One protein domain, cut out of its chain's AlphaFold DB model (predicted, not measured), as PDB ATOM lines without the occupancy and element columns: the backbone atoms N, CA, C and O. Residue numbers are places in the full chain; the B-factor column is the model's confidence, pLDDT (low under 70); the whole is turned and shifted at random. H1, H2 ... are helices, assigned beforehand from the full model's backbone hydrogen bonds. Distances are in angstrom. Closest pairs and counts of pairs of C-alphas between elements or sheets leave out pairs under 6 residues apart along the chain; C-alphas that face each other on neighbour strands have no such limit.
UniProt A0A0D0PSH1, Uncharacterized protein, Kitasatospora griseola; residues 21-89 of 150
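What this domain is: This is residues 21 to 89 of the 150 residues of an uncharacterized protein of Kitasatospora griseola (UniProt A0A0D0PSH1). Two helical hairpins stand nearly end to end in an elongated molecule: H2 with H3 towards one end, H4 with H5 at the other. The short helix H6 packs across H2 and H3, with little H1 beyond it at the far end, and residues 50 to 57 and 79 to 81 link the two halves. The printed part has 69 residues with six named helices, H1 to H6 in chain order, and no named strand; its class is all helix. It is only just compact, close to loose, with a radius of gyration of the C-alphas of 13.2 A, and spans 42 by 22 by 15 A.

Where its parts are: H2, residues 28 to 39, is 16.5 A long and begins at C-alpha 28 (-39.663, 27.398, 14.596). H5, residues 67 to 78, is 16.6 A long and ends at C-alpha 78 (-44.453, 8.494, 7.674). H1 is residues 21 to 25, 5.5 A; H3 residues 43 to 49, 9.9 A; H4 residues 58 to 65, 10.1 A; H6 residues 82 to 88, 9.9 A.

How they stand to each other: H2 and H3 touch as a hairpin, opposite ways at a shallow tilt of 12 degrees; their closest C-alphas, Ala 34 and Ala 46, are 4.4 A apart. H6 touches H2, with residues 30 to 34 of H2 alone, at a steep tilt of 50 degrees; the closest C-alphas, Ile 31 and Asp 83, are 6.0 A apart. H6 touches H3 at a steep tilt of 61 degrees, closest at the C-alphas of Cys 47 and Pro 82, 5.6 A. H1 and H6 only just touch, with 3 pairs of C-alphas within 8 A, the closest being Arg 22 and Trp 87 at 6.3 A. H4 and H5 touch as a hairpin, opposite ways at 36 degrees, only just steep; the closest C-alphas, Ala 62 and Ala 70, are 5.0 A apart. H3 and H5 are close but not clearly touching, with the C-alphas of Trp 43 and Arg 78 5.4 A apart. Every O i to N i+4 pair is within hydrogen-bond range in H1 to H6.

The domain as a whole: The two C-alphas farthest apart, Gln 23 and Gly 66, are 41.9 A apart. The printed part has no cut and no long link. The mean pLDDT of the printed part is 91.4; residues 21 and 23 are under 70.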
ATOM      1  N   VAL A  21     -42.017  35.975   2.724       68.19
ATOM      2  CA  VAL A  21     -43.022  34.973   3.098       68.19
ATOM      3  C   VAL A  21     -42.384  33.827   3.862       68.19
ATOM      4  O   VAL A  21     -42.903  33.475   4.916       68.19
ATOM      5  N   ARG A  22     -41.261  33.275   3.382       70.19
ATOM      6  CA  ARG A  22     -40.557  32.161   4.039       70.19
ATOM      7  C   ARG A  22     -40.195  32.452   5.492       70.19
ATOM      8  O   ARG A  22     -40.414  31.590   6.336       70.19
ATOM      9  N   GLN A  23     -39.752  33.676   5.787       69.69
ATOM     10  CA  GLN A  23     -39.392  34.108   7.143       69.69
ATOM     11  C   GLN A  23     -40.519  33.888   8.169       69.69
ATOM     12  O   GLN A  23     -40.249  33.512   9.306       69.69
ATOM     13  N   PHE A  24     -41.778  34.093   7.776       73.19
ATOM     14  CA  PHE A  24     -42.938  33.980   8.675       73.19
ATOM     15  C   PHE A  24     -43.818  32.757   8.378       73.19
ATOM     16  O   PHE A  24     -44.730  32.414   9.127       73.19
ATOM     17  N   ALA A  25     -43.565  32.095   7.252       76.56
ATOM     18  CA  ALA A  25     -44.364  31.017   6.698       76.56
ATOM     19  C   ALA A  25     -44.337  29.731   7.512       76.56
ATOM     20  O   ALA A  25     -45.332  28.994   7.477       76.56
ATOM     21  N   VAL A  26     -43.186  29.453   8.121       86.00
ATOM     22  CA  VAL A  26     -42.858  28.224   8.839       86.00
ATOM     23  C   VAL A  26     -42.094  28.636  10.107       86.00
ATOM     24  O   VAL A  26     -40.867  28.691  10.098       86.00
ATOM     25  N   PRO A  27     -42.801  29.035  11.178       88.00
ATOM     26  CA  PRO A  27     -42.153  29.442  12.422       88.00
ATOM     27  C   PRO A  27     -41.437  28.252  13.090       88.00
ATOM     28  O   PRO A  27     -41.884  27.118  12.915       88.00
ATOM     29  N   PRO A  28     -40.393  28.475  13.914       90.50
ATOM     30  CA  PRO A  28     -39.663  27.398  14.596       90.50
ATOM     31  C   PRO A  28     -40.569  26.414  15.349       90.50
ATOM     32  O   PRO A  28     -40.458  25.208  15.160       90.50
ATOM     33  N   ALA A  29     -41.574  26.918  16.072       92.62
ATOM     34  CA  ALA A  29     -42.549  26.083  16.779       92.62
ATOM     35  C   ALA A  29     -43.337  25.127  15.856       92.62
ATOM     36  O   ALA A  29     -43.728  24.034  16.271       92.62
ATOM     37  N   MET A  30     -43.572  25.511  14.592       94.12
ATOM     38  CA  MET A  30     -44.182  24.627  13.591       94.12
ATOM     39  C   MET A  30     -43.229  23.494  13.211       94.12
ATOM     40  O   MET A  30     -43.672  22.351  13.141       94.12
ATOM     41  N   ILE A  31     -41.943  23.798  12.996       93.56
ATOM     42  CA  ILE A  31     -40.909  22.801  12.670       93.56
ATOM     43  C   ILE A  31     -40.773  21.806  13.821       93.56
ATOM     44  O   ILE A  31     -40.812  20.600  13.595       93.56
ATOM     45  N   GLU A  32     -40.677  22.299  15.054       96.19
ATOM     46  CA  GLU A  32     -40.563  21.473  16.260       96.19
ATOM     47  C   GLU A  32     -41.768  20.539  16.411       96.19
ATOM     48  O   GLU A  32     -41.613  19.320  16.507       96.19
ATOM     49  N   THR A  33     -42.984  21.093  16.342       97.44
ATOM     50  CA  THR A  33     -44.216  20.308  16.495       97.44
ATOM     51  C   THR A  33     -44.374  19.293  15.363       97.44
ATOM     52  O   THR A  33     -44.706  18.136  15.620       97.44
ATOM     53  N   ALA A  34     -44.126  19.687  14.111       96.69
ATOM     54  CA  ALA A  34     -44.212  18.777  12.972       96.69
ATOM     55  C   ALA A  34     -43.149  17.673  13.054       96.69
ATOM     56  O   ALA A  34     -43.464  16.512  12.799       96.69
ATOM     57  N   THR A  35     -41.920  18.000  13.468       95.56
ATOM     58  CA  THR A  35     -40.832  17.026  13.651       95.56
ATOM     59  C   THR A  35     -41.184  15.989  14.705       95.56
ATOM     60  O   THR A  35     -41.142  14.800  14.401       95.56
ATOM     61  N   ALA A  36     -41.640  16.415  15.885       97.25
ATOM     62  CA  ALA A  36     -42.038  15.494  16.949       97.25
ATOM     63  C   ALA A  36     -43.147  14.523  16.494       97.25
ATOM     64  O   ALA A  36     -43.115  13.332  16.801       97.25
ATOM     65  N   ARG A  37     -44.113  15.011  15.703       97.00
ATOM     66  CA  ARG A  37     -45.191  14.186  15.126       97.00
ATOM     67  C   ARG A  37     -44.677  13.197  14.078       97.00
ATOM     68  O   ARG A  37     -45.140  12.058  14.035       97.00
ATOM     69  N   ARG A  38     -43.712  13.605  13.246       95.25
ATOM     70  CA  ARG A  38     -43.045  12.712  12.282       95.25
ATOM     71  C   ARG A  38     -42.293  11.594  12.993       95.25
ATOM     72  O   ARG A  38     -42.460  10.434  12.631       95.25
ATOM     73  N   GLU A  39     -41.531  11.930  14.029       94.75
ATOM     74  CA  GLU A  39     -40.766  10.965  14.828       94.75
ATOM     75  C   GLU A  39     -41.670   9.947  15.537       94.75
ATOM     76  O   GLU A  39     -41.309   8.776  15.649       94.75
ATOM     77  N   SER A  40     -42.883  10.343  15.936       95.31
ATOM     78  CA  SER A  40     -43.883   9.420  16.487       95.31
ATOM     79  C   SER A  40     -44.677   8.639  15.426       95.31
ATOM     80  O   SER A  40     -45.556   7.850  15.776       95.31
ATOM     81  N   GLY A  41     -44.433   8.874  14.131       92.75
ATOM     82  CA  GLY A  41     -45.173   8.270  13.015       92.75
ATOM     83  C   GLY A  41     -46.593   8.819  12.803       92.75
ATOM     84  O   GLY A  41     -47.369   8.237  12.037       92.75
ATOM     85  N   ASP A  42     -46.942   9.929  13.458       94.12
ATOM     86  CA  ASP A  42     -48.231  10.619  13.349       94.12
ATOM     87  C   ASP A  42     -48.218  11.591  12.159       94.12
ATOM     88  O   ASP A  42     -48.158  12.814  12.303       94.12
ATOM     89  N   TRP A  43     -48.254  11.034  10.946       94.06
ATOM     90  CA  TRP A  43     -48.216  11.816   9.706       94.06
ATOM     91  C   TRP A  43     -49.390  12.808   9.588       94.06
ATOM     92  O   TRP A  43     -49.223  13.908   9.059       94.06
ATOM     93  N   GLY A  44     -50.568  12.447  10.116       94.44
ATOM     94  CA  GLY A  44     -51.746  13.314  10.142       94.44
ATOM     95  C   GLY A  44     -51.552  14.504  11.082       94.44
ATOM     96  O   GLY A  44     -51.802  15.646  10.694       94.44
ATOM     97  N   GLY A  45     -51.024  14.259  12.284       95.00
ATOM     98  CA  GLY A  45     -50.651  15.311  13.226       95.00
ATOM     99  C   GLY A  45     -49.533  16.218  12.708       95.00
ATOM    100  O   GLY A  45     -49.586  17.428  12.923       95.00
ATOM    101  N   ALA A  46     -48.562  15.675  11.965       96.56
ATOM    102  CA  ALA A  46     -47.527  16.474  11.307       96.56
ATOM    103  C   ALA A  46     -48.124  17.418  10.246       96.56
ATOM    104  O   ALA A  46     -47.776  18.599  10.204       96.56
ATOM    105  N   CYS A  47     -49.065  16.931   9.427       95.12
ATOM    106  CA  CYS A  47     -49.766  17.757   8.437       95.12
ATOM    107  C   CYS A  47     -50.592  18.865   9.104       95.12
ATOM    108  O   CYS A  47     -50.512  20.021   8.688       95.12
ATOM    109  N   ALA A  48     -51.315  18.542  10.181       94.56
ATOM    110  CA  ALA A  48     -52.079  19.521  10.952       94.56
ATOM    111  C   ALA A  48     -51.175  20.610  11.558       94.56
ATOM    112  O   ALA A  48     -51.469  21.800  11.426       94.56
ATOM    113  N   ALA A  49     -50.037  20.230  12.149       95.81
ATOM    114  CA  ALA A  49     -49.054  21.177  12.682       95.81
ATOM    115  C   ALA A  49     -48.505  22.115  11.591       95.81
ATOM    116  O   ALA A  49     -48.356  23.317  11.815       95.81
ATOM    117  N   ALA A  50     -48.277  21.585  10.386       93.31
ATOM    118  CA  ALA A  50     -47.830  22.341   9.219       93.31
ATOM    119  C   ALA A  50     -48.958  23.085   8.470       93.31
ATOM    120  O   ALA A  50     -48.696  23.742   7.458       93.31
ATOM    121  N   ARG A  51     -50.205  23.026   8.961       91.00
ATOM    122  CA  ARG A  51     -51.394  23.616   8.320       91.00
ATOM    123  C   ARG A  51     -51.586  23.145   6.873       91.00
ATOM    124  O   ARG A  51     -51.772  23.966   5.975       91.00
ATOM    125  N   PHE A  52     -51.480  21.835   6.666       89.44
ATOM    126  CA  PHE A  52     -51.918  21.162   5.449       89.44
ATOM    127  C   PHE A  52     -53.274  20.511   5.670       89.44
ATOM    128  O   PHE A  52     -53.427  19.680   6.567       89.44
ATOM    129  N   ASP A  53     -54.215  20.843   4.795       87.56
ATOM    130  CA  ASP A  53     -55.475  20.127   4.681       87.56
ATOM    131  C   ASP A  53     -55.240  18.846   3.876       87.56
ATOM    132  O   ASP A  53     -54.771  18.870   2.737       87.56
ATOM    133  N   VAL A  54     -55.507  17.703   4.504       88.00
ATOM    134  CA  VAL A  54     -55.285  16.384   3.916       88.00
ATOM    135  C   VAL A  54     -56.626  15.791   3.508       88.00
ATOM    136  O   VAL A  54     -57.395  15.336   4.349       88.00
ATOM    137  N   GLU A  55     -56.870  15.711   2.204       88.69
ATOM    138  CA  GLU A  55     -58.056  15.037   1.646       88.69
ATOM    139  C   GLU A  55     -57.836  13.525   1.420       88.69
ATOM    140  O   GLU A  55     -58.734  12.784   1.018       88.69
ATOM    141  N   LEU A  56     -56.630  13.031   1.708       84.94
ATOM    142  CA  LEU A  56     -56.245  11.638   1.519       84.94
ATOM    143  C   LEU A  56     -56.772  10.729   2.643       84.94
ATOM    144  O   LEU A  56     -56.225  10.666   3.746       84.94
ATOM    145  N   GLY A  57     -57.795   9.932   2.338       90.19
ATOM    146  CA  GLY A  57     -58.331   8.924   3.254       90.19
ATOM    147  C   GLY A  57     -57.674   7.550   3.099       90.19
ATOM    148  O   GLY A  57     -58.130   6.745   2.291       90.19
ATOM    149  N   VAL A  58     -56.698   7.195   3.946       92.12
ATOM    150  CA  VAL A  58     -56.061   5.851   3.946       92.12
ATOM    151  C   VAL A  58     -57.085   4.708   4.052       92.12
ATOM    152  O   VAL A  58     -56.922   3.656   3.436       92.12
ATOM    153  N   ARG A  59     -58.178   4.908   4.801       92.62
ATOM    154  CA  ARG A  59     -59.284   3.935   4.878       92.62
ATOM    155  C   ARG A  59     -60.046   3.803   3.559       92.62
ATOM    156  O   ARG A  59     -60.480   2.707   3.232       92.62
ATOM    157  N   ALA A  60     -60.228   4.901   2.824       95.38
ATOM    158  CA  ALA A  60     -60.844   4.859   1.501       95.38
ATOM    159  C   ALA A  60     -59.939   4.111   0.517       95.38
ATOM    160  O   ALA A  60     -60.422   3.232  -0.188       95.38
ATOM    161  N   VAL A  61     -58.626   4.361   0.567       96.38
ATOM    162  CA  VAL A  61     -57.636   3.621  -0.231       96.38
ATOM    163  C   VAL A  61     -57.692   2.125   0.068       96.38
ATOM    164  O   VAL A  61     -57.758   1.333  -0.863       96.38
ATOM    165  N   ALA A  62     -57.761   1.731   1.343       96.88
ATOM    166  CA  ALA A  62     -57.877   0.321   1.716       96.88
ATOM    167  C   ALA A  62     -59.143  -0.350   1.154       96.88
ATOM    168  O   ALA A  62     -59.086  -1.501   0.734       96.88
ATOM    169  N   ARG A  63     -60.276   0.367   1.129       97.12
ATOM    170  CA  ARG A  63     -61.538  -0.153   0.575       97.12
ATOM    171  C   ARG A  63     -61.500  -0.302  -0.943       97.12
ATOM    172  O   ARG A  63     -62.059  -1.260  -1.456       97.12
ATOM    173  N   THR A  64     -60.883   0.647  -1.644       97.75
ATOM    174  CA  THR A  64     -60.897   0.687  -3.114       97.75
ATOM    175  C   THR A  64     -59.764  -0.130  -3.737       97.75
ATOM    176  O   THR A  64     -59.962  -0.746  -4.777       97.75
ATOM    177  N   TYR A  65     -58.588  -0.144  -3.107       96.62
ATOM    178  CA  TYR A  65     -57.348  -0.672  -3.687       96.62
ATOM    179  C   TYR A  65     -56.663  -1.751  -2.833       96.62
ATOM    180  O   TYR A  65     -55.596  -2.235  -3.200       96.62
ATOM    181  N   GLY A  66     -57.258  -2.134  -1.701       97.56
ATOM    182  CA  GLY A  66     -56.762  -3.212  -0.849       97.56
ATOM    183  C   GLY A  66     -55.793  -2.777   0.262       97.56
ATOM    184  O   GLY A  66     -55.281  -1.648   0.283       97.56
ATOM    185  N   PRO A  67     -55.568  -3.662   1.250       97.12
ATOM    186  CA  PRO A  67     -54.774  -3.361   2.438       97.12
ATOM    187  C   PRO A  67     -53.276  -3.201   2.155       97.12
ATOM    188  O   PRO A  67     -52.627  -2.433   2.871       97.12
ATOM    189  N   GLU A  68     -52.735  -3.864   1.129       97.88
ATOM    190  CA  GLU A  68     -51.322  -3.791   0.742       97.88
ATOM    191  C   GLU A  68     -50.953  -2.376   0.287       97.88
ATOM    192  O   GLU A  68     -50.055  -1.759   0.867       97.88
ATOM    193  N   LEU A  69     -51.699  -1.815  -0.677       96.81
ATOM    194  CA  LEU A  69     -51.459  -0.454  -1.166       96.81
ATOM    195  C   LEU A  69     -51.690   0.580  -0.060       96.81
ATOM    196  O   LEU A  69     -50.917   1.522   0.099       96.81
ATOM    197  N   ALA A  70     -52.726   0.391   0.762       96.88
ATOM    198  CA  ALA A  70     -52.955   1.261   1.909       96.88
ATOM    199  C   ALA A  70     -51.817   1.178   2.945       96.88
ATOM    200  O   ALA A  70     -51.553   2.156   3.646       96.88
ATOM    201  N   GLY A  71     -51.157   0.023   3.070       96.12
ATOM    202  CA  GLY A  71     -49.971  -0.179   3.898       96.12
ATOM    203  C   GLY A  71     -48.749   0.558   3.359       96.12
ATOM    204  O   GLY A  71     -48.120   1.296   4.118       96.12
ATOM    205  N   GLN A  72     -48.471   0.421   2.061       96.81
ATOM    206  CA  GLN A  72     -47.403   1.151   1.368       96.81
ATOM    207  C   GLN A  72     -47.602   2.662   1.502       96.81
ATOM    208  O   GLN A  72     -46.725   3.354   2.004       96.81
ATOM    209  N   LEU A  73     -48.813   3.151   1.229       95.19
ATOM    210  CA  LEU A  73     -49.153   4.561   1.390       95.19
ATOM    211  C   LEU A  73     -48.917   5.069   2.821       95.19
ATOM    212  O   LEU A  73     -48.364   6.146   3.013       95.19
ATOM    213  N   ARG A  74     -49.316   4.303   3.850       93.38
ATOM    214  CA  ARG A  74     -49.020   4.669   5.250       93.38
ATOM    215  C   ARG A  74     -47.521   4.721   5.522       93.38
ATOM    216  O   ARG A  74     -47.098   5.568   6.302       93.38
ATOM    217  N   SER A  75     -46.749   3.807   4.938       94.56
ATOM    218  CA  SER A  75     -45.292   3.800   5.062       94.56
ATOM    219  C   SER A  75     -44.692   5.059   4.444       94.56
ATOM    220  O   SER A  75     -43.903   5.741   5.092       94.56
ATOM    221  N   ASP A  76     -45.129   5.431   3.245       94.50
ATOM    222  CA  ASP A  76     -44.634   6.621   2.550       94.50
ATOM    223  C   ASP A  76     -44.998   7.902   3.310       94.50
ATOM    224  O   ASP A  76     -44.149   8.764   3.533       94.50
ATOM    225  N   LEU A  77     -46.231   7.996   3.820       93.12
ATOM    226  CA  LEU A  77     -46.698   9.153   4.590       93.12
ATOM    227  C   LEU A  77     -45.927   9.369   5.899       93.12
ATOM    228  O   LEU A  77     -45.826  10.506   6.351       93.12
ATOM    229  N   ARG A  78     -45.336   8.327   6.500       92.25
ATOM    230  CA  ARG A  78     -44.453   8.494   7.674       92.25
ATOM    231  C   ARG A  78     -43.165   9.251   7.349       92.25
ATOM    232  O   ARG A  78     -42.572   9.832   8.250       92.25
ATOM    233  N   HIS A  79     -42.752   9.265   6.084       92.69
ATOM    234  CA  HIS A  79     -41.570   9.988   5.614       92.69
ATOM    235  C   HIS A  79     -41.907  11.395   5.092       92.69
ATOM    236  O   HIS A  79     -41.004  12.155   4.743       92.69
ATOM    237  N   LEU A  80     -43.192  11.770   5.040       92.31
ATOM    238  CA  LEU A  80     -43.623  13.095   4.603       92.31
ATOM    239  C   LEU A  80     -43.162  14.172   5.596       92.31
ATOM    240  O   LEU A  80     -43.475  14.096   6.782       92.31
ATOM    241  N   ALA A  81     -42.492  15.212   5.090       94.50
ATOM    242  CA  ALA A  81     -42.103  16.412   5.832       94.50
ATOM    243  C   ALA A  81     -42.951  17.625   5.403       94.50
ATOM    244  O   ALA A  81     -42.541  18.381   4.514       94.50
ATOM    245  N   PRO A  82     -44.159  17.815   5.972       93.44
ATOM    246  CA  PRO A  82     -45.093  18.830   5.491       93.44
ATOM    247  C   PRO A  82     -44.613  20.258   5.795       93.44
ATOM    248  O   PRO A  82     -44.846  21.169   5.010       93.44
ATOM    249  N   ASP A  83     -43.873  20.468   6.878       91.50
ATOM    250  CA  ASP A  83     -43.200  21.726   7.211       91.50
ATOM    251  C   ASP A  83     -42.140  22.128   6.164       91.50
ATOM    252  O   ASP A  83     -42.095  23.289   5.750       91.50
ATOM    253  N   LEU A  84     -41.364  21.167   5.647       89.69
ATOM    254  CA  LEU A  84     -40.441  21.403   4.527       89.69
ATOM    255  C   LEU A  84     -41.194  21.657   3.220       89.69
ATOM    256  O   LEU A  84     -40.881  22.604   2.499       89.69
ATOM    257  N   LEU A  85     -42.231  20.868   2.925       88.00
ATOM    258  CA  LEU A  85     -43.072  21.091   1.748       88.00
ATOM    259  C   LEU A  85     -43.657  22.515   1.757       88.00
ATOM    260  O   LEU A  85     -43.602  23.219   0.746       88.00
ATOM    261  N   ARG A  86     -44.122  22.989   2.920       85.44
ATOM    262  CA  ARG A  86     -44.615  24.361   3.124       85.44
ATOM    263  C   ARG A  86     -43.582  25.434   2.788       85.44
ATOM    264  O   ARG A  86     -43.963  26.520   2.351       85.44
ATOM    265  N   TRP A  87     -42.302  25.154   3.027       82.81
ATOM    266  CA  TRP A  87     -41.193  26.060   2.730       82.81
ATOM    267  C   TRP A  87     -40.924  26.188   1.224       82.81
ATOM    268  O   TRP A  87     -40.421  27.216   0.756       82.81
ATOM    269  N   HIS A  88     -41.246  25.151   0.446       79.19
ATOM    270  CA  HIS A  88     -40.935  25.070  -0.983       79.19
ATOM    271  C   HIS A  88     -42.128  25.312  -1.914       79.19
ATOM    272  O   HIS A  88     -41.901  25.698  -3.059       79.19
ATOM    273  N   LEU A  89     -43.368  25.156  -1.447       75.38
ATOM    274  CA  LEU A  89     -44.556  25.387  -2.272       75.38
ATOM    275  C   LEU A  89     -44.807  26.882  -2.523       75.38
ATOM    276  O   LEU A  89     -45.070  27.591  -1.553       75.38
TER     277      LEU A  89